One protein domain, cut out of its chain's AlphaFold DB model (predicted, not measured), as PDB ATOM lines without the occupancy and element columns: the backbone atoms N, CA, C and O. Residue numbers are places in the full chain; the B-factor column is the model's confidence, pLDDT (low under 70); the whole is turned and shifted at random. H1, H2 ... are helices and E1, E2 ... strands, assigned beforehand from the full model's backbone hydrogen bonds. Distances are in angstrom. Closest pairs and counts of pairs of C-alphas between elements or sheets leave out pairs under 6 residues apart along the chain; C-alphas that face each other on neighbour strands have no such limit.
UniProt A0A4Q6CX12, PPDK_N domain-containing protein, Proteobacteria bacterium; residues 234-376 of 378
ATOM      1  N   PRO A 234     239.852 241.416 430.745       87.12
ATOM      2  CA  PRO A 234     238.886 242.469 430.438       87.12
ATOM      3  C   PRO A 234     239.533 243.847 430.247       87.12
ATOM      4  O   PRO A 234     240.541 244.177 430.878       87.12
ATOM      5  N   ILE A 235     238.928 244.666 429.384       90.12
ATOM      6  CA  ILE A 235     239.401 246.018 429.058       90.12
ATOM      7  C   ILE A 235     238.791 247.019 430.038       90.12
ATOM      8  O   ILE A 235     237.575 247.201 430.069       90.12
ATOM      9  N   ILE A 236     239.646 247.719 430.781       93.00
ATOM     10  CA  ILE A 236     239.247 248.753 431.744       93.00
ATOM     11  C   ILE A 236     239.188 250.130 431.088       93.00
ATOM     12  O   ILE A 236     238.291 250.921 431.387       93.00
ATOM     13  N   ALA A 237     240.123 250.417 430.182       94.75
ATOM     14  CA  ALA A 237     240.156 251.682 429.466       94.75
ATOM     15  C   ALA A 237     240.693 251.528 428.044       94.75
ATOM     16  O   ALA A 237     241.572 250.709 427.766       94.75
ATOM     17  N   ASN A 238     240.193 252.383 427.160       93.94
ATOM     18  CA  ASN A 238     240.701 252.587 425.815       93.94
ATOM     19  C   ASN A 238     241.206 254.026 425.710       93.94
ATOM     20  O   ASN A 238     240.550 254.950 426.186       93.94
ATOM     21  N   SER A 239     242.374 254.229 425.119       96.06
ATOM     22  CA  SER A 239     243.054 255.520 425.165       96.06
ATOM     23  C   SER A 239     243.736 255.872 423.855       96.06
ATOM     24  O   SER A 239     244.193 254.993 423.122       96.06
ATOM     25  N   VAL A 240     243.791 257.175 423.591       96.44
ATOM     26  CA  VAL A 240     244.581 257.785 422.526       96.44
ATOM     27  C   VAL A 240     245.549 258.770 423.159       96.44
ATOM     28  O   VAL A 240     245.135 259.651 423.916       96.44
ATOM     29  N   VAL A 241     246.828 258.620 422.845       96.94
ATOM     30  CA  VAL A 241     247.882 259.547 423.249       96.94
ATOM     31  C   VAL A 241     248.395 260.257 422.015       96.94
ATOM     32  O   VAL A 241     248.940 259.613 421.122       96.94
ATOM     33  N   ILE A 242     248.258 261.580 421.996       95.88
ATOM     34  CA  ILE A 242     248.923 262.422 421.008       95.88
ATOM     35  C   ILE A 242     250.146 263.038 421.674       95.88
ATOM     36  O   ILE A 242     250.029 263.677 422.723       95.88
ATOM     37  N   THR A 243     251.325 262.888 421.072       95.00
ATOM     38  CA  THR A 243     252.576 263.411 421.644       95.00
ATOM     39  C   THR A 243     252.748 264.920 421.471       95.00
ATOM     40  O   THR A 243     253.859 265.427 421.367       95.00
ATOM     41  N   ARG A 244     251.650 265.671 421.464       93.62
ATOM     42  CA  ARG A 244     251.610 267.130 421.556       93.62
ATOM     43  C   ARG A 244     250.385 267.546 422.363       93.62
ATOM     44  O   ARG A 244     249.463 266.744 422.520       93.62
ATOM     45  N   VAL A 245     250.338 268.797 422.814       93.06
ATOM     46  CA  VAL A 245     249.116 269.361 423.397       93.06
ATOM     47  C   VAL A 245     248.242 269.934 422.286       93.06
ATOM     48  O   VAL A 245     248.568 270.961 421.696       93.06
ATOM     49  N   ILE A 246     247.136 269.252 421.991       89.19
ATOM     50  CA  ILE A 246     246.204 269.636 420.919       89.19
ATOM     51  C   ILE A 246     245.550 270.984 421.254       89.19
ATOM     52  O   ILE A 246     245.140 271.204 422.397       89.19
ATOM     53  N   ASN A 247     245.403 271.863 420.258       85.50
ATOM     54  CA  ASN A 247     244.815 273.204 420.403       85.50
ATOM     55  C   ASN A 247     245.570 274.131 421.379       85.50
ATOM     56  O   ASN A 247     245.001 275.100 421.883       85.50
ATOM     57  N   SER A 248     246.834 273.847 421.699       86.12
ATOM     58  CA  SER A 248     247.664 274.704 422.559       86.12
ATOM     59  C   SER A 248     249.125 274.645 422.112       86.12
ATOM     60  O   SER A 248     249.951 274.045 422.799       86.12
ATOM     61  N   PRO A 249     249.461 275.260 420.963       77.94
ATOM     62  CA  PRO A 249     250.765 275.097 420.320       77.94
ATOM     63  C   PRO A 249     251.932 275.617 421.166       77.94
ATOM     64  O   PRO A 249     253.028 275.104 421.033       77.94
ATOM     65  N   GLU A 250     251.696 276.569 422.070       84.56
ATOM     66  CA  GLU A 250     252.703 277.116 422.996       84.56
ATOM     67  C   GLU A 250     253.046 276.154 424.155       84.56
ATOM     68  O   GLU A 250     253.950 276.398 424.956       84.56
ATOM     69  N   ILE A 251     252.280 275.069 424.309       85.62
ATOM     70  CA  ILE A 251     252.403 274.128 425.419       85.62
ATOM     71  C   ILE A 251     253.052 272.844 424.909       85.62
ATOM     72  O   ILE A 251     252.450 272.067 424.172       85.62
ATOM     73  N   TRP A 252     254.263 272.560 425.385       86.38
ATOM     74  CA  TRP A 252     254.853 271.235 425.225       86.38
ATOM     75  C   TRP A 252     254.289 270.257 426.268       86.38
ATOM     76  O   TRP A 252     254.021 270.606 427.428       86.38
ATOM     77  N   GLY A 253     254.110 269.011 425.840       91.88
ATOM     78  CA  GLY A 253     253.470 267.949 426.605       91.88
ATOM     79  C   GLY A 253     252.642 267.046 425.700       91.88
ATOM     80  O   GLY A 253     252.606 267.244 424.489       91.88
ATOM     81  N   TYR A 254     251.982 266.056 426.290       94.94
ATOM     82  CA  TYR A 254     251.170 265.066 425.584       94.94
ATOM     83  C   TYR A 254     249.704 265.183 425.986       94.94
ATOM     84  O   TYR A 254     249.390 265.297 427.174       94.94
ATOM     85  N   THR A 255     248.805 265.111 425.007       96.69
ATOM     86  CA  THR A 255     247.368 264.961 425.242       96.69
ATOM     87  C   THR A 255     247.038 263.480 425.418       96.69
ATOM     88  O   THR A 255     247.231 262.676 424.510       96.69
ATOM     89  N   LEU A 256     246.505 263.128 426.587       97.62
ATOM     90  CA  LEU A 256     246.063 261.787 426.960       97.62
ATOM     91  C   LEU A 256     244.533 261.773 426.987       97.62
ATOM     92  O   LEU A 256     243.914 262.376 427.864       97.62
ATOM     93  N   SER A 257     243.915 261.101 426.020       97.56
ATOM     94  CA  SER A 257     242.463 260.948 425.950       97.56
ATOM     95  C   SER A 257     242.079 259.538 426.383       97.56
ATOM     96  O   SER A 257     242.467 258.576 425.724       97.56
ATOM     97  N   ILE A 258     241.337 259.398 427.484       97.69
ATOM     98  CA  ILE A 258     241.092 258.101 428.140       97.69
ATOM     99  C   ILE A 258     239.585 257.864 428.276       97.69
ATOM    100  O   ILE A 258     238.875 258.609 428.949       97.69
ATOM    101  N   GLN A 259     239.080 256.829 427.615       94.81
ATOM    102  CA  GLN A 259     237.689 256.399 427.679       94.81
ATOM    103  C   GLN A 259     237.550 255.187 428.608       94.81
ATOM    104  O   GLN A 259     238.366 254.267 428.562       94.81
ATOM    105  N   LYS A 260     236.500 255.174 429.437       93.62
ATOM    106  CA  LYS A 260     236.191 254.035 430.314       93.62
ATOM    107  C   LYS A 260     235.628 252.874 429.486       93.62
ATOM    108  O   LYS A 260     234.734 253.076 428.664       93.62
ATOM    109  N   GLY A 261     236.120 251.662 429.731       89.94
ATOM    110  CA  GLY A 261     235.760 250.465 428.972       89.94
ATOM    111  C   GLY A 261     236.343 250.466 427.555       89.94
ATOM    112  O   GLY A 261     237.415 251.016 427.308       89.94
ATOM    113  N   ASN A 262     235.640 249.833 426.615       86.38
ATOM    114  CA  ASN A 262     236.115 249.613 425.243       86.38
ATOM    115  C   ASN A 262     235.406 250.493 424.184       86.38
ATOM    116  O   ASN A 262     235.623 250.326 422.981       86.38
ATOM    117  N   ASN A 263     234.627 251.495 424.615       84.94
ATOM    118  CA  ASN A 263     234.137 252.554 423.726       84.94
ATOM    119  C   ASN A 263     235.330 253.305 423.088       84.94
ATOM    120  O   ASN A 263     236.433 253.363 423.643       84.94
ATOM    121  N   THR A 264     235.152 253.829 421.875       83.38
ATOM    122  CA  THR A 264     236.259 254.450 421.137       83.38
ATOM    123  C   THR A 264     236.491 255.890 421.596       83.38
ATOM    124  O   THR A 264     235.569 256.560 422.054       83.38
ATOM    125  N   VAL A 265     237.735 256.360 421.495       86.12
ATOM    126  CA  VAL A 265     238.088 257.755 421.806       86.12
ATOM    127  C   VAL A 265     237.870 258.662 420.595       86.12
ATOM    128  O   VAL A 265     237.378 259.774 420.743       86.12
ATOM    129  N   THR A 266     238.219 258.187 419.399       80.44
ATOM    130  CA  THR A 266     238.184 258.973 418.157       80.44
ATOM    131  C   THR A 266     236.782 259.126 417.574       80.44
ATOM    132  O   THR A 266     236.495 260.134 416.937       80.44
ATOM    133  N   ASN A 267     235.899 258.150 417.797       80.31
ATOM    134  CA  ASN A 267     234.509 258.179 417.347       80.31
ATOM    135  C   ASN A 267     233.592 257.543 418.410       80.31
ATOM    136  O   ASN A 267     233.121 256.412 418.230       80.31
ATOM    137  N   PRO A 268     233.435 258.183 419.584       84.12
ATOM    138  CA  PRO A 268     232.676 257.614 420.689       84.12
ATOM    139  C   PRO A 268     231.191 257.495 420.332       84.12
ATOM    140  O   PRO A 268     230.669 258.238 419.499       84.12
ATOM    141  N   SER A 269     230.480 256.598 421.015       84.94
ATOM    142  CA  SER A 269     229.020 256.537 420.910       84.94
ATOM    143  C   SER A 269     228.366 257.891 421.231       84.94
ATOM    144  O   SER A 269     228.824 258.580 422.156       84.94
ATOM    145  N   PRO A 270     227.289 258.286 420.523       88.56
ATOM    146  CA  PRO A 270     226.633 259.573 420.738       88.56
ATOM    147  C   PRO A 270     226.316 259.837 422.216       88.56
ATOM    148  O   PRO A 270     225.802 258.971 422.919       88.56
ATOM    149  N   GLY A 271     226.643 261.039 422.697       90.25
ATOM    150  CA  GLY A 271     226.409 261.441 424.089       90.25
ATOM    151  C   GLY A 271     227.449 260.959 425.109       90.25
ATOM    152  O   GLY A 271     227.271 261.247 426.296       90.25
ATOM    153  N   SER A 272     228.519 260.281 424.674       92.44
ATOM    154  CA  SER A 272     229.684 259.905 425.493       92.44
ATOM    155  C   SER A 272     230.955 260.654 425.068       92.44
ATOM    156  O   SER A 272     231.072 261.090 423.923       92.44
ATOM    157  N   TRP A 273     231.914 260.818 425.985       94.06
ATOM    158  CA  TRP A 273     233.229 261.403 425.690       94.06
ATOM    159  C   TRP A 273     234.304 260.935 426.673       94.06
ATOM    160  O   TRP A 273     234.018 260.620 427.829       94.06
ATOM    161  N   SER A 274     235.556 260.934 426.219       95.88
ATOM    162  CA  SER A 274     236.713 260.556 427.030       95.88
ATOM    163  C   SER A 274     237.120 261.643 428.028       95.88
ATOM    164  O   SER A 274     236.893 262.844 427.812       95.88
ATOM    165  N   GLU A 275     237.799 261.215 429.093       97.19
ATOM    166  CA  GLU A 275     238.681 262.081 429.870       97.19
ATOM    167  C   GLU A 275     239.731 262.688 428.935       97.19
ATOM    168  O   GLU A 275     240.143 262.048 427.963       97.19
ATOM    169  N   VAL A 276     240.150 263.917 429.229       97.25
ATOM    170  CA  VAL A 276     241.319 264.547 428.618       97.25
ATOM    171  C   VAL A 276     242.234 265.028 429.733       97.25
ATOM    172  O   VAL A 276     241.851 265.886 430.532       97.25
ATOM    173  N   SER A 277     243.447 264.495 429.753       96.94
ATOM    174  CA  SER A 277     244.520 264.881 430.661       96.94
ATOM    175  C   SER A 277     245.746 265.308 429.853       96.94
ATOM    176  O   SER A 277     245.999 264.791 428.768       96.94
ATOM    177  N   VAL A 278     246.509 266.270 430.362       96.00
ATOM    178  CA  VAL A 278     247.763 266.727 429.748       96.00
ATOM    179  C   VAL A 278     248.927 266.290 430.624       96.00
ATOM    180  O   VAL A 278     248.948 266.602 431.816       96.00
ATOM    181  N   ALA A 279     249.891 265.588 430.030       94.62
ATOM    182  CA  ALA A 279     251.163 265.265 430.662       94.62
ATOM    183  C   ALA A 279     252.237 266.252 430.211       94.62
ATOM    184  O   ALA A 279     252.591 266.271 429.033       94.62
ATOM    185  N   ARG A 280     252.765 267.068 431.129       91.44
ATOM    186  CA  ARG A 280     253.835 268.028 430.814       91.44
ATOM    187  C   ARG A 280     255.128 267.633 431.503       91.44
ATOM    188  O   ARG A 280     255.090 267.404 432.710       91.44
ATOM    189  N   PRO A 281     256.262 267.598 430.794       85.12
ATOM    190  CA  PRO A 281     257.534 267.326 431.425       85.12
ATOM    191  C   PRO A 281     257.998 268.532 432.255       85.12
ATOM    192  O   PRO A 281     257.840 269.684 431.842       85.12
ATOM    193  N   TYR A 282     258.575 268.270 433.425       78.38
ATOM    194  CA  TYR A 282     259.368 269.230 434.178       78.38
ATOM    195  C   TYR A 282     260.807 269.159 433.660       78.38
ATOM    196  O   TYR A 282     261.479 268.145 433.829       78.38
ATOM    197  N   GLY A 283     261.278 270.244 433.045       73.94
ATOM    198  CA  GLY A 283     262.631 270.333 432.494       73.94
ATOM    199  C   GLY A 283     262.726 269.991 431.005       73.94
ATOM    200  O   GLY A 283     261.730 269.989 430.284       73.94
ATOM    201  N   LEU A 284     263.963 269.765 430.554       67.81
ATOM    202  CA  LEU A 284     264.322 269.535 429.147       67.81
ATOM    203  C   LEU A 284     264.346 268.052 428.756       67.81
ATOM    204  O   LEU A 284     264.665 267.716 427.619       67.81
ATOM    205  N   ASP A 285     264.021 267.164 429.690       65.19
ATOM    206  CA  ASP A 285     263.852 265.745 429.438       65.19
ATOM    207  C   ASP A 285     262.449 265.308 429.890       65.19
ATOM    208  O   ASP A 285     261.851 265.863 430.812       65.19
ATOM    209  N   PHE A 286     261.855 264.321 429.215       72.56
ATOM    210  CA  PHE A 286     260.520 263.827 429.579       72.56
ATOM    211  C   PHE A 286     260.582 262.887 430.794       72.56
ATOM    212  O   PHE A 286     259.868 261.889 430.836       72.56
ATOM    213  N   THR A 287     261.472 263.144 431.762       68.69
ATOM    214  CA  THR A 287     261.754 262.229 432.884       68.69
ATOM    215  C   THR A 287     260.881 262.475 434.108       68.69
ATOM    216  O   THR A 287     260.748 261.608 434.968       68.69
ATOM    217  N   THR A 288     260.276 263.647 434.236       79.00
ATOM    218  CA  THR A 288     259.316 263.930 435.307       79.00
ATOM    219  C   THR A 288     258.145 264.657 434.708       79.00
ATOM    220  O   THR A 288     258.370 265.586 433.948       79.00
ATOM    221  N   GLN A 289     256.912 264.244 435.007       85.94
ATOM    222  CA  GLN A 289     255.732 264.857 434.405       85.94
ATOM    223  C   GLN A 289     254.693 265.289 435.443       85.94
ATOM    224  O   GLN A 289     254.357 264.561 436.389       85.94
ATOM    225  N   SER A 290     254.129 266.474 435.231       89.50
ATOM    226  CA  SER A 290     252.861 266.856 435.839       89.50
ATOM    227  C   SER A 290     251.712 266.291 435.017       89.50
ATOM    228  O   SER A 290     251.820 266.133 433.801       89.50
ATOM    229  N   LEU A 291     250.611 265.969 435.695       94.31
ATOM    230  CA  LEU A 291     249.344 265.664 435.045       94.31
ATOM    231  C   LEU A 291     248.344 266.755 435.395       94.31
ATOM    232  O   LEU A 291     248.223 267.147 436.556       94.31
ATOM    233  N   SER A 292     247.620 267.228 434.392       95.06
ATOM    234  CA  SER A 292     246.507 268.155 434.568       95.06
ATOM    235  C   SER A 292     245.295 267.619 433.824       95.06
ATOM    236  O   SER A 292     245.312 267.524 432.598       95.06
ATOM    237  N   THR A 293     244.250 267.250 434.560       96.38
ATOM    238  CA  THR A 293     242.985 266.811 433.968       96.38
ATOM    239  C   THR A 293     242.201 268.030 433.503       96.38
ATOM    240  O   THR A 293     241.814 268.877 434.302       96.38
ATOM    241  N   VAL A 294     241.986 268.120 432.195       95.38
ATOM    242  CA  VAL A 294     241.243 269.202 431.538       95.38
ATOM    243  C   VAL A 294     239.745 268.907 431.554       95.38
ATOM    244  O   VAL A 294     238.926 269.813 431.675       95.38
ATOM    245  N   ARG A 295     239.374 267.626 431.435       96.06
ATOM    246  CA  ARG A 295     237.977 267.182 431.412       96.06
ATOM    247  C   ARG A 295     237.854 265.744 431.903       96.06
ATOM    248  O   ARG A 295     238.624 264.899 431.462       96.06
ATOM    249  N   TYR A 296     236.839 265.453 432.713       97.75
ATOM    250  CA  TYR A 296     236.482 264.087 433.110       97.75
ATOM    251  C   TYR A 296     235.607 263.372 432.067       97.75
ATOM    252  O   TYR A 296     234.857 264.003 431.314       97.75
ATOM    253  N   ALA A 297     235.699 262.042 432.022       96.62
ATOM    254  CA  ALA A 297     234.951 261.225 431.070       96.62
ATOM    255  C   ALA A 297     233.440 261.234 431.350       96.62
ATOM    256  O   ALA A 297     233.003 261.262 432.502       96.62
ATOM    257  N   LYS A 298     232.642 261.107 430.289       95.62
ATOM    258  CA  LYS A 298     231.244 260.672 430.355       95.62
ATOM    259  C   LYS A 298     231.133 259.337 429.610       95.62
ATOM    260  O   LYS A 298     231.087 259.348 428.379       95.62
ATOM    261  N   PRO A 299     231.127 258.193 430.322       91.12
ATOM    262  CA  PRO A 299     231.290 256.877 429.694       91.12
ATOM    263  C   PRO A 299     230.188 256.502 428.694       91.12
ATOM    264  O   PRO A 299     230.476 255.942 427.639       91.12
ATOM    265  N   THR A 300     228.932 256.832 429.008       90.44
ATOM    266  CA  THR A 300     227.754 256.556 428.170       90.44
ATOM    267  C   THR A 300     226.811 257.759 428.162       90.44
ATOM    268  O   THR A 300     226.927 258.650 429.003       90.44
ATOM    269  N   ALA A 301     225.848 257.788 427.235       89.31
ATOM    270  CA  ALA A 301     224.860 258.867 427.156       89.31
ATOM    271  C   ALA A 301     224.041 259.036 428.449       89.31
ATOM    272  O   ALA A 301     223.771 260.173 428.849       89.31
ATOM    273  N   ALA A 302     223.694 257.914 429.092       90.06
ATOM    274  CA  ALA A 302     222.878 257.852 430.303       90.06
ATOM    275  C   ALA A 302     223.681 258.034 431.604       90.06
ATOM    276  O   ALA A 302     223.106 258.389 432.631       90.06
ATOM    277  N   ALA A 303     224.998 257.804 431.583       90.31
ATOM    278  CA  ALA A 303     225.840 257.969 432.761       90.31
ATOM    279  C   ALA A 303     226.100 259.449 433.087       90.31
ATOM    280  O   ALA A 303     226.216 260.296 432.197       90.31
ATOM    281  N   ALA A 304     226.263 259.753 434.377       94.62
ATOM    282  CA  ALA A 304     226.796 261.038 434.817       94.62
ATOM    283  C   ALA A 304     228.266 261.206 434.384       94.62
ATOM    284  O   ALA A 304     228.987 260.230 434.156       94.62
ATOM    285  N   VAL A 305     228.716 262.460 434.295       97.38
ATOM    286  CA  VAL A 305     230.143 262.773 434.133       97.38
ATOM    287  C   VAL A 305     230.886 262.291 435.379       97.38
ATOM    288  O   VAL A 305     230.413 262.494 436.498       97.38
ATOM    289  N   LEU A 306     232.034 261.638 435.195       96.88
ATOM    290  CA  LEU A 306     232.855 261.182 436.312       96.88
ATOM    291  C   LEU A 306     233.397 262.374 437.118       96.88
ATOM    292  O   LEU A 306     233.647 263.449 436.579       96.88
ATOM    293  N   THR A 307     233.613 262.157 438.411       96.25
ATOM    294  CA  THR A 307     234.237 263.128 439.330       96.25
ATOM    295  C   THR A 307     235.700 262.801 439.637       96.25
ATOM    296  O   THR A 307     236.360 263.530 440.372       96.25
ATOM    297  N   SER A 308     236.201 261.695 439.088       96.44
ATOM    298  CA  SER A 308     237.572 261.203 439.227       96.44
ATOM    299  C   SER A 308     238.087 260.702 437.879       96.44
ATOM    300  O   SER A 308     237.309 260.501 436.938       96.44
ATOM    301  N   THR A 309     239.405 260.548 437.776       97.56
ATOM    302  CA  THR A 309     240.059 260.076 436.555       97.56
ATOM    303  C   THR A 309     239.766 258.597 436.296       97.56
ATOM    304  O   THR A 309     239.557 257.817 437.223       97.56
ATOM    305  N   VAL A 310     239.749 258.198 435.022       97.12
ATOM    306  CA  VAL A 310     239.484 256.814 434.589       97.12
ATOM    307  C   VAL A 310     240.600 255.872 435.040       97.12
ATOM    308  O   VAL A 310     240.325 254.751 435.461       97.12
ATOM    309  N   LEU A 311     241.847 256.333 434.955       97.69
ATOM    310  CA  LEU A 311     243.029 255.628 435.443       97.69
ATOM    311  C   LEU A 311     243.638 256.388 436.626       97.69
ATOM    312  O   LEU A 311     243.484 257.606 436.755       97.69
ATOM    313  N   SER A 312     244.351 255.668 437.489       96.69
ATOM    314  CA  SER A 312     245.134 256.265 438.572       96.69
ATOM    315  C   SER A 312     246.268 257.136 438.028       96.69
ATOM    316  O   SER A 312     246.720 256.990 436.889       96.69
ATOM    317  N   ARG A 313     246.790 258.022 438.883       95.12
ATOM    318  CA  ARG A 313     247.915 258.895 438.535       95.12
ATOM    319  C   ARG A 313     249.124 258.111 438.012       95.12
ATOM    320  O   ARG A 313     249.735 258.535 437.035       95.12
ATOM    321  N   GLU A 314     249.461 256.999 438.654       93.38
ATOM    322  CA  GLU A 314     250.613 256.162 438.300       93.38
ATOM    323  C   GLU A 314     250.430 255.491 436.936       93.38
ATOM    324  O   GLU A 314     251.328 255.538 436.097       93.38
ATOM    325  N   GLN A 315     249.236 254.952 436.669       96.00
ATOM    326  CA  GLN A 315     248.892 254.355 435.373       96.00
ATOM    327  C   GLN A 315     248.964 255.390 434.242       96.00
ATOM    328  O   GLN A 315     249.530 255.119 433.183       96.00
ATOM    329  N   THR A 316     248.450 256.600 434.468       96.44
ATOM    330  CA  THR A 316     248.484 257.681 433.473       96.44
ATOM    331  C   THR A 316     249.909 258.198 433.226       96.44
ATOM    332  O   THR A 316     250.267 258.511 432.091       96.44
ATOM    333  N   LEU A 317     250.768 258.237 434.253       94.12
ATOM    334  CA  LEU A 317     252.193 258.550 434.084       94.12
ATOM    335  C   LEU A 317     252.952 257.450 433.326       94.12
ATOM    336  O   LEU A 317     253.810 257.762 432.495       94.12
ATOM    337  N   LEU A 318     252.629 256.176 433.569       94.69
ATOM    338  CA  LEU A 318     253.194 255.062 432.809       94.69
ATOM    339  C   LEU A 318     252.808 255.159 431.326       94.69
ATOM    340  O   LEU A 318     253.678 255.035 430.468       94.69
ATOM    341  N   MET A 319     251.545 255.473 431.020       96.25
ATOM    342  CA  MET A 319     251.075 255.730 429.652       96.25
ATOM    343  C   MET A 319     251.886 256.841 428.963       96.25
ATOM    344  O   MET A 319     252.349 256.667 427.836       96.25
ATOM    345  N   ALA A 320     252.124 257.961 429.654       95.12
ATOM    346  CA  ALA A 320     252.948 259.052 429.133       95.12
ATOM    347  C   ALA A 320     254.420 258.637 428.924       95.12
ATOM    348  O   ALA A 320     255.057 259.061 427.960       95.12
ATOM    349  N   SER A 321     254.956 257.774 429.790       94.06
ATOM    350  CA  SER A 321     256.335 257.273 429.693       94.06
ATOM    351  C   SER A 321     256.517 256.274 428.544       94.06
ATOM    352  O   SER A 321     257.530 256.320 427.842       94.06
ATOM    353  N   LEU A 322     255.516 255.421 428.295       96.00
ATOM    354  CA  LEU A 322     255.449 254.563 427.107       96.00
ATOM    355  C   LEU A 322     255.455 255.415 425.832       96.00
ATOM    356  O   LEU A 322     256.258 255.172 424.933       96.00
ATOM    357  N   ALA A 323     254.621 256.458 425.791       95.69
ATOM    358  CA  ALA A 323     254.552 257.396 424.675       95.69
ATOM    359  C   ALA A 323     255.890 258.103 424.404       95.69
ATOM    360  O   ALA A 323     256.333 258.162 423.257       95.69
ATOM    361  N   ALA A 324     256.580 258.564 425.453       93.75
ATOM    362  CA  ALA A 324     257.883 259.216 425.326       93.75
ATOM    363  C   ALA A 324     258.964 258.270 424.778       93.75
ATOM    364  O   ALA A 324     259.755 258.665 423.916       93.75
ATOM    365  N   LYS A 325     258.984 257.006 425.238       95.00
ATOM    366  CA  LYS A 325     259.884 255.975 424.697       95.00
ATOM    367  C   LYS A 325     259.631 255.755 423.205       95.00
ATOM    368  O   LYS A 325     260.583 255.758 422.425       95.00
ATOM    369  N   ILE A 326     258.365 255.599 422.821       96.94
ATOM    370  CA  ILE A 326     257.956 255.355 421.433       96.94
ATOM    371  C   ILE A 326     258.347 256.529 420.539       96.94
ATOM    372  O   ILE A 326     259.016 256.314 419.534       96.94
ATOM    373  N   GLU A 327     258.008 257.765 420.912       96.00
ATOM    374  CA  GLU A 327     258.327 258.947 420.104       96.00
ATOM    375  C   GLU A 327     259.836 259.160 419.951       96.00
ATOM    376  O   GLU A 327     260.319 259.424 418.849       96.00
ATOM    377  N   THR A 328     260.599 258.995 421.034       94.94
ATOM    378  CA  THR A 328     262.062 259.139 420.997       94.94
ATOM    379  C   THR A 328     262.698 258.099 420.076       94.94
ATOM    380  O   THR A 328     263.612 258.416 419.312       94.94
ATOM    381  N   ALA A 329     262.230 256.850 420.134       96.56
ATOM    382  CA  ALA A 329     262.712 255.782 419.264       96.56
ATOM    383  C   ALA A 329     262.279 255.986 417.807       96.56
ATOM    384  O   ALA A 329     263.091 255.806 416.901       96.56
ATOM    385  N   TYR A 330     261.037 256.420 417.581       96.94
ATOM    386  CA  TYR A 330     260.508 256.696 416.248       96.94
ATOM    387  C   TYR A 330     261.282 257.837 415.584       96.94
ATOM    388  O   TYR A 330     261.686 257.706 414.435       96.94
ATOM    389  N   CYS A 331     261.604 258.897 416.333       96.31
ATOM    390  CA  CYS A 331     262.456 259.986 415.860       96.31
ATOM    391  C   CYS A 331     263.815 259.498 415.349       96.31
ATOM    392  O   CYS A 331     264.273 259.938 414.298       96.31
ATOM    393  N   LYS A 332     264.449 258.563 416.067       96.19
ATOM    394  CA  LYS A 332     265.746 257.997 415.665       96.19
ATOM    395  C   LYS A 332     265.627 257.067 414.456       96.19
ATOM    396  O   LYS A 332     266.553 256.994 413.657       96.19
ATOM    397  N   ALA A 333     264.519 256.335 414.351       96.00
ATOM    398  CA  ALA A 333     264.317 255.306 413.334       96.00
ATOM    399  C   ALA A 333     263.754 255.848 412.009       96.00
ATOM    400  O   ALA A 333     264.035 255.282 410.953       96.00
ATOM    401  N   LYS A 334     262.952 256.921 412.045       94.44
ATOM    402  CA  LYS A 334     262.258 257.479 410.881       94.44
ATOM    403  C   LYS A 334     262.927 258.763 410.402       94.44
ATOM    404  O   LYS A 334     262.720 259.843 410.955       94.44
ATOM    405  N   ALA A 335     263.674 258.657 409.305       90.75
ATOM    406  CA  ALA A 335     264.221 259.825 408.624       90.75
ATOM    407  C   ALA A 335     263.105 260.821 408.247       90.75
ATOM    408  O   ALA A 335     262.051 260.429 407.745       90.75
ATOM    409  N   GLY A 336     263.342 262.112 408.499       90.06
ATOM    410  CA  GLY A 336     262.395 263.187 408.185       90.06
ATOM    411  C   GLY A 336     261.219 263.341 409.161       90.06
ATOM    412  O   GLY A 336     260.386 264.219 408.943       90.06
ATOM    413  N   TYR A 337     261.138 262.544 410.235       92.50
ATOM    414  CA  TYR A 337     260.124 262.748 411.279       92.50
ATOM    415  C   TYR A 337     260.367 264.045 412.067       92.50
ATOM    416  O   TYR A 337     259.451 264.841 412.276       92.50
ATOM    417  N   TYR A 338     261.614 264.266 412.484       93.88
ATOM    418  CA  TYR A 338     262.027 265.417 413.278       93.88
ATOM    419  C   TYR A 338     263.453 265.826 412.898       93.88
ATOM    420  O   TYR A 338     264.332 264.975 412.792       93.88
ATOM    421  N   PHE A 339     263.676 267.121 412.658       88.38
ATOM    422  CA  PHE A 339     264.962 267.642 412.169       88.38
ATOM    423  C   PHE A 339     265.910 268.101 413.289       88.38
ATOM    424  O   PHE A 339     267.084 268.356 413.027       88.38
ATOM    425  N   GLY A 340     265.416 268.218 414.526       89.88
ATOM    426  CA  GLY A 340     266.234 268.522 415.700       89.88
ATOM    427  C   GLY A 340     266.834 267.269 416.346       89.88
ATOM    428  O   GLY A 340     266.670 266.148 415.866       89.88
ATOM    429  N   SER A 341     267.496 267.444 417.491       91.00
ATOM    430  CA  SER A 341     267.952 266.302 418.293       91.00
ATOM    431  C   SER A 341     266.761 265.487 418.792       91.00
ATOM    432  O   SER A 341     265.876 266.029 419.453       91.00
ATOM    433  N   CYS A 342     266.768 264.167 418.595       92.19
ATOM    434  CA  CYS A 342     265.714 263.294 419.121       92.19
ATOM    435  C   CYS A 342     265.604 263.280 420.652       92.19
ATOM    436  O   CYS A 342     264.644 262.733 421.181       92.19
ATOM    437  N   THR A 343     266.545 263.878 421.385       85.12
ATOM    438  CA  THR A 343     266.382 264.127 422.826       85.12
ATOM    439  C   THR A 343     265.402 265.265 423.121       85.12
ATOM    440  O   THR A 343     264.800 265.274 424.186       85.12
ATOM    441  N   ALA A 344     265.224 266.202 422.186       89.56
ATOM    442  CA  ALA A 344     264.373 267.383 422.328       89.56
ATOM    443  C   ALA A 344     262.953 267.184 421.774       89.56
ATOM    444  O   ALA A 344     262.065 267.975 422.075       89.56
ATOM    445  N   VAL A 345     262.702 266.117 421.004       91.88
ATOM    446  CA  VAL A 345     261.411 265.881 420.322       91.88
ATOM    447  C   VAL A 345     260.208 265.828 421.277       91.88
ATOM    448  O   VAL A 345     259.083 266.161 420.911       91.88
ATOM    449  N   VAL A 346     260.450 265.429 422.522       90.00
ATOM    450  CA  VAL A 346     259.447 265.280 423.584       90.00
ATOM    451  C   VAL A 346     259.141 266.599 424.314       90.00
ATOM    452  O   VAL A 346     258.135 266.704 425.014       90.00
ATOM    453  N   THR A 347     259.990 267.616 424.140       89.38
ATOM    454  CA  THR A 347     259.884 268.951 424.759       89.38
ATOM    455  C   THR A 347     259.744 270.081 423.742       89.38
ATOM    456  O   THR A 347     259.580 271.230 424.138       89.38
ATOM    457  N   ASP A 348     259.807 269.782 422.446       89.62
ATOM    458  CA  ASP A 348     259.639 270.765 421.378       89.62
ATOM    459  C   ASP A 348     258.152 270.989 421.066       89.62
ATOM    460  O   ASP A 348     257.457 270.095 420.570       89.62
ATOM    461  N   SER A 349     257.666 272.195 421.359       87.06
ATOM    462  CA  SER A 349     256.311 272.651 421.046       87.06
ATOM    463  C   SER A 349     256.103 272.942 419.551       87.06
ATOM    464  O   SER A 349     255.002 272.748 419.028       87.06
ATOM    465  N   ASP A 350     257.168 273.314 418.836       87.62
ATOM    466  CA  ASP A 350     257.151 273.738 417.431       87.62
ATOM    467  C   ASP A 350     257.284 272.584 416.431       87.62
ATOM    468  O   ASP A 350     257.209 272.798 415.206       87.62
ATOM    469  N   LYS A 351     257.441 271.348 416.926       89.50
ATOM    470  CA  LYS A 351     257.547 270.161 416.078       89.50
ATOM    471  C   LYS A 351     256.374 270.069 415.102       89.50
ATOM    472  O   LYS A 351     255.200 270.237 415.448       89.50
ATOM    473  N   LYS A 352     256.700 269.811 413.835       88.31
ATOM    474  CA  LYS A 352     255.706 269.777 412.749       88.31
ATOM    475  C   LYS A 352     254.833 268.532 412.799       88.31
ATOM    476  O   LYS A 352     253.660 268.607 412.451       88.31
ATOM    477  N   LYS A 353     255.403 267.425 413.265       90.81
ATOM    478  CA  LYS A 353     254.753 266.125 413.396       90.81
ATOM    479  C   LYS A 353     254.775 265.690 414.853       90.81
ATOM    480  O   LYS A 353     255.640 266.097 415.625       90.81
ATOM    481  N   SER A 354     253.806 264.868 415.209       93.19
ATOM    482  CA  SER A 354     253.744 264.161 416.483       93.19
ATOM    483  C   SER A 354     253.294 262.727 416.221       93.19
ATOM    484  O   SER A 354     253.087 262.341 415.070       93.19
ATOM    485  N   ILE A 355     253.153 261.934 417.269       94.50
ATOM    486  CA  ILE A 355     252.687 260.560 417.211       94.50
ATOM    487  C   ILE A 355     251.274 260.477 417.791       94.50
ATOM    488  O   ILE A 355     251.010 261.032 418.855       94.50
ATOM    489  N   ASP A 356     250.409 259.728 417.113       93.62
ATOM    490  CA  ASP A 356     249.129 259.219 417.608       93.62
ATOM    491  C   ASP A 356     249.282 257.736 417.986       93.62
ATOM    492  O   ASP A 356     249.663 256.902 417.156       93.62
ATOM    493  N   MET A 357     249.017 257.414 419.253       95.19
ATOM    494  CA  MET A 357     249.073 256.061 419.805       95.19
ATOM    495  C   MET A 357     247.725 255.628 420.354       95.19
ATOM    496  O   MET A 357     247.178 256.274 421.245       95.19
ATOM    497  N   GLU A 358     247.267 254.450 419.937       94.38
ATOM    498  CA  GLU A 358     246.154 253.772 420.595       94.38
ATOM    499  C   GLU A 358     246.676 252.781 421.635       94.38
ATOM    500  O   GLU A 358     247.448 251.875 421.304       94.38
ATOM    501  N   MET A 359     246.192 252.885 422.871       95.62
ATOM    502  CA  MET A 359     246.517 251.948 423.948       95.62
ATOM    503  C   MET A 359     245.252 251.482 424.669       95.62
ATOM    504  O   MET A 359     244.294 252.239 424.830       95.62
ATOM    505  N   LYS A 360     245.258 250.240 425.145       95.06
ATOM    506  CA  LYS A 360     244.273 249.723 426.100       95.06
ATOM    507  C   LYS A 360     244.927 249.499 427.450       95.06
ATOM    508  O   LYS A 360     246.099 249.146 427.499       95.06
ATOM    509  N   TYR A 361     244.153 249.664 428.511       95.81
ATOM    510  CA  TYR A 361     244.521 249.221 429.849       95.81
ATOM    511  C   TYR A 361     243.610 248.069 430.265       95.81
ATOM    512  O   TYR A 361     242.385 248.163 430.124       95.81
ATOM    513  N   LEU A 362     244.213 246.983 430.734       94.06
ATOM    514  CA  LEU A 362     243.530 245.746 431.091       94.06
ATOM    515  C   LEU A 362     243.400 245.594 432.612       94.06
ATOM    516  O   LEU A 362     244.167 246.174 433.380       94.06
ATOM    517  N   GLU A 363     242.431 244.792 433.048       92.69
ATOM    518  CA  GLU A 363     242.158 244.530 434.471       92.69
ATOM    519  C   GLU A 363     243.343 243.877 435.198       92.69
ATOM    520  O   GLU A 363     243.587 244.164 436.368       92.69
ATOM    521  N   ASN A 364     244.150 243.087 434.486       93.38
ATOM    522  CA  ASN A 364     245.398 242.502 434.988       93.38
ATOM    523  C   ASN A 364     246.541 243.521 435.215       93.38
ATOM    524  O   ASN A 364     247.659 243.134 435.560       93.38
ATOM    525  N   GLY A 365     246.286 244.813 434.998       93.81
ATOM    526  CA  GLY A 365     247.222 245.899 435.254       93.81
ATOM    527  C   GLY A 365     248.147 246.258 434.087       93.81
ATOM    528  O   GLY A 365     249.067 247.060 434.271       93.81
ATOM    529  N   GLN A 366     247.929 245.685 432.901       94.88
ATOM    530  CA  GLN A 366     248.827 245.804 431.751       94.88
ATOM    531  C   GLN A 366     248.318 246.792 430.695       94.88
ATOM    532  O   GLN A 366     247.115 246.907 430.445       94.88
ATOM    533  N   PHE A 367     249.253 247.486 430.042       96.00
ATOM    534  CA  PHE A 367     248.976 248.248 428.826       96.00
ATOM    535  C   PHE A 367     249.139 247.376 427.582       96.00
ATOM    536  O   PHE A 367     250.107 246.635 427.464       96.00
ATOM    537  N   VAL A 368     248.244 247.544 426.609       95.38
ATOM    538  CA  VAL A 368     248.377 246.973 425.263       95.38
ATOM    539  C   VAL A 368     248.406 248.103 424.242       95.38
ATOM    540  O   VAL A 368     247.396 248.773 424.015       95.38
ATOM    541  N   ILE A 369     249.554 248.312 423.604       95.94
ATOM    542  CA  ILE A 369     249.771 249.289 422.539       95.94
ATOM    543  C   ILE A 369     249.277 248.679 421.226       95.94
ATOM    544  O   ILE A 369     249.815 247.701 420.711       95.94
ATOM    545  N   LYS A 370     248.212 249.258 420.678       91.00
ATOM    546  CA  LYS A 370     247.470 248.703 419.539       91.00
ATOM    547  C   LYS A 370     247.898 249.247 418.193       91.00
ATOM    548  O   LYS A 370     247.580 248.621 417.177       91.00
ATOM    549  N   GLN A 371     248.450 250.451 418.185       90.44
ATOM    550  CA  GLN A 371     248.778 251.195 416.983       90.44
ATOM    551  C   GLN A 371     249.656 252.386 417.347       90.44
ATOM    552  O   GLN A 371     249.475 252.993 418.401       90.44
ATOM    553  N   VAL A 372     250.547 252.734 416.427       93.06
ATOM    554  CA  VAL A 372     251.257 254.008 416.397       93.06
ATOM    555  C   VAL A 372     251.209 254.540 414.964       93.06
ATOM    556  O   VAL A 372     251.283 253.740 414.028       93.06
ATOM    557  N   ARG A 373     251.042 255.851 414.784       90.19
ATOM    558  CA  ARG A 373     251.109 256.539 413.482       90.19
ATOM    559  C   ARG A 373     251.505 258.007 413.645       90.19
ATOM    560  O   ARG A 373     251.464 258.539 414.752       90.19
ATOM    561  N   GLU A 374     251.885 258.654 412.550       91.12
ATOM    562  CA  GLU A 374     252.176 260.091 412.544       91.12
ATOM    563  C   GLU A 374     250.878 260.912 412.641       91.12
ATOM    564  O   GLU A 374     249.853 260.565 412.059       91.12
ATOM    565  N   PHE A 375     250.933 262.024 413.373       87.81
ATOM    566  CA  PHE A 375     249.853 262.990 413.537       87.81
ATOM    567  C   PHE A 375     250.335 264.384 413.134       87.81
ATOM    568  O   PHE A 375     251.267 264.933 413.735       87.81
ATOM    569  N   GLY A 376     249.685 264.952 412.113       80.00
ATOM    570  CA  GLY A 376     249.980 266.285 411.573       80.00
ATOM    571  C   GLY A 376     249.093 267.414 412.112       80.00
ATOM    572  O   GLY A 376     249.321 268.573 411.770       80.00
TER     573      GLY A 376
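AT A GLANCE: This is residues 234 to 376 of the 378 residues of the protein "PPDK_N domain-containing protein" of Proteobacteria bacterium (UniProt A0A4Q6CX12). A twisted sheet of six strands curls round one long helix, H1, which packs on one face of it. Long loops extend the model beyond the sheet at opposite ends: residues 296 to 312, between E4 and H1, reach out at one end, and residues 334 to 353, between H1 and E5, at the other. The printed part has 143 residues, with six named strands and one named helix in the order E1 E2 E3 E4 H1 E5 E6; the sheet runs E4 E3 E2 E1 E5 E6, antiparallel throughout. The class is mixed, helices and strands, with 68 residues, under half, in named elements. The whole is compact, with a radius of gyration of the C-alphas of 14.9 A, and elongated in outline, spanning 47 by 26 by 26 A.

HOW THE PARTS SIT: E1, residues 235 to 242, forms a hairpin with E2, residues 254 to 260; N 240 and O 257 are 2.9 A apart, within hydrogen-bond range. E2 forms a hairpin with E3, residues 275 to 281, with N 256 and O 277 at 2.8 A. E3 forms a hairpin with E4, residues 289 to 295, an edge strand, with N 278 and O 292 at 2.8 A. E1 to E4 make a meander, each strand the antiparallel neighbour of the one before. H1, residues 313 to 333, is on the sheet, in two layers, the helix on one face; every O i to N i+4 pair in it is within hydrogen-bond range. Its closest C-alphas to E3 are those of Ala 320 and Ala 279, 6.6 A apart. E5, residues 354 to 362, is antiparallel to E1 at 170 degrees, with N 239 and O 359 at 2.8 A. The closest C-alphas of H1 and E5 are those of Glu 327 and Ile 355, 6.5 A apart. E6, residues 367 to 375, the other edge strand, forms a hairpin with E5, with N 356 and O 373 at 2.8 A; E6 bends by 61 degrees at residue 370. E4 and E6 are apart.

IN THESE COORDINATES: E1 begins at C-alpha 235, (239.401, 246.018, 429.058), and is 20.6 A long. E2, E3 and E4 measure 19.2, 19.6 and 18.2 A. H1 runs 30.3 A from C-alpha 313 at (247.915, 258.895, 438.535). E5 measures 25.6 A, and E6, 21.3 A, ends at C-alpha 375, (249.853, 262.990, 413.537).

THE WHOLE: The C-alphas farthest apart, those of Ala 302 and Ser 341, are 47.4 A from each other. The printed part has no cut. The links E1 to E2, E2 to E3, E4 to H1 and H1 to E5 are long; E3 to E4 is short and E5 to E6 tight. The mean pLDDT of the printed part is 91.5; residues 284, 285 and 287 are under 70.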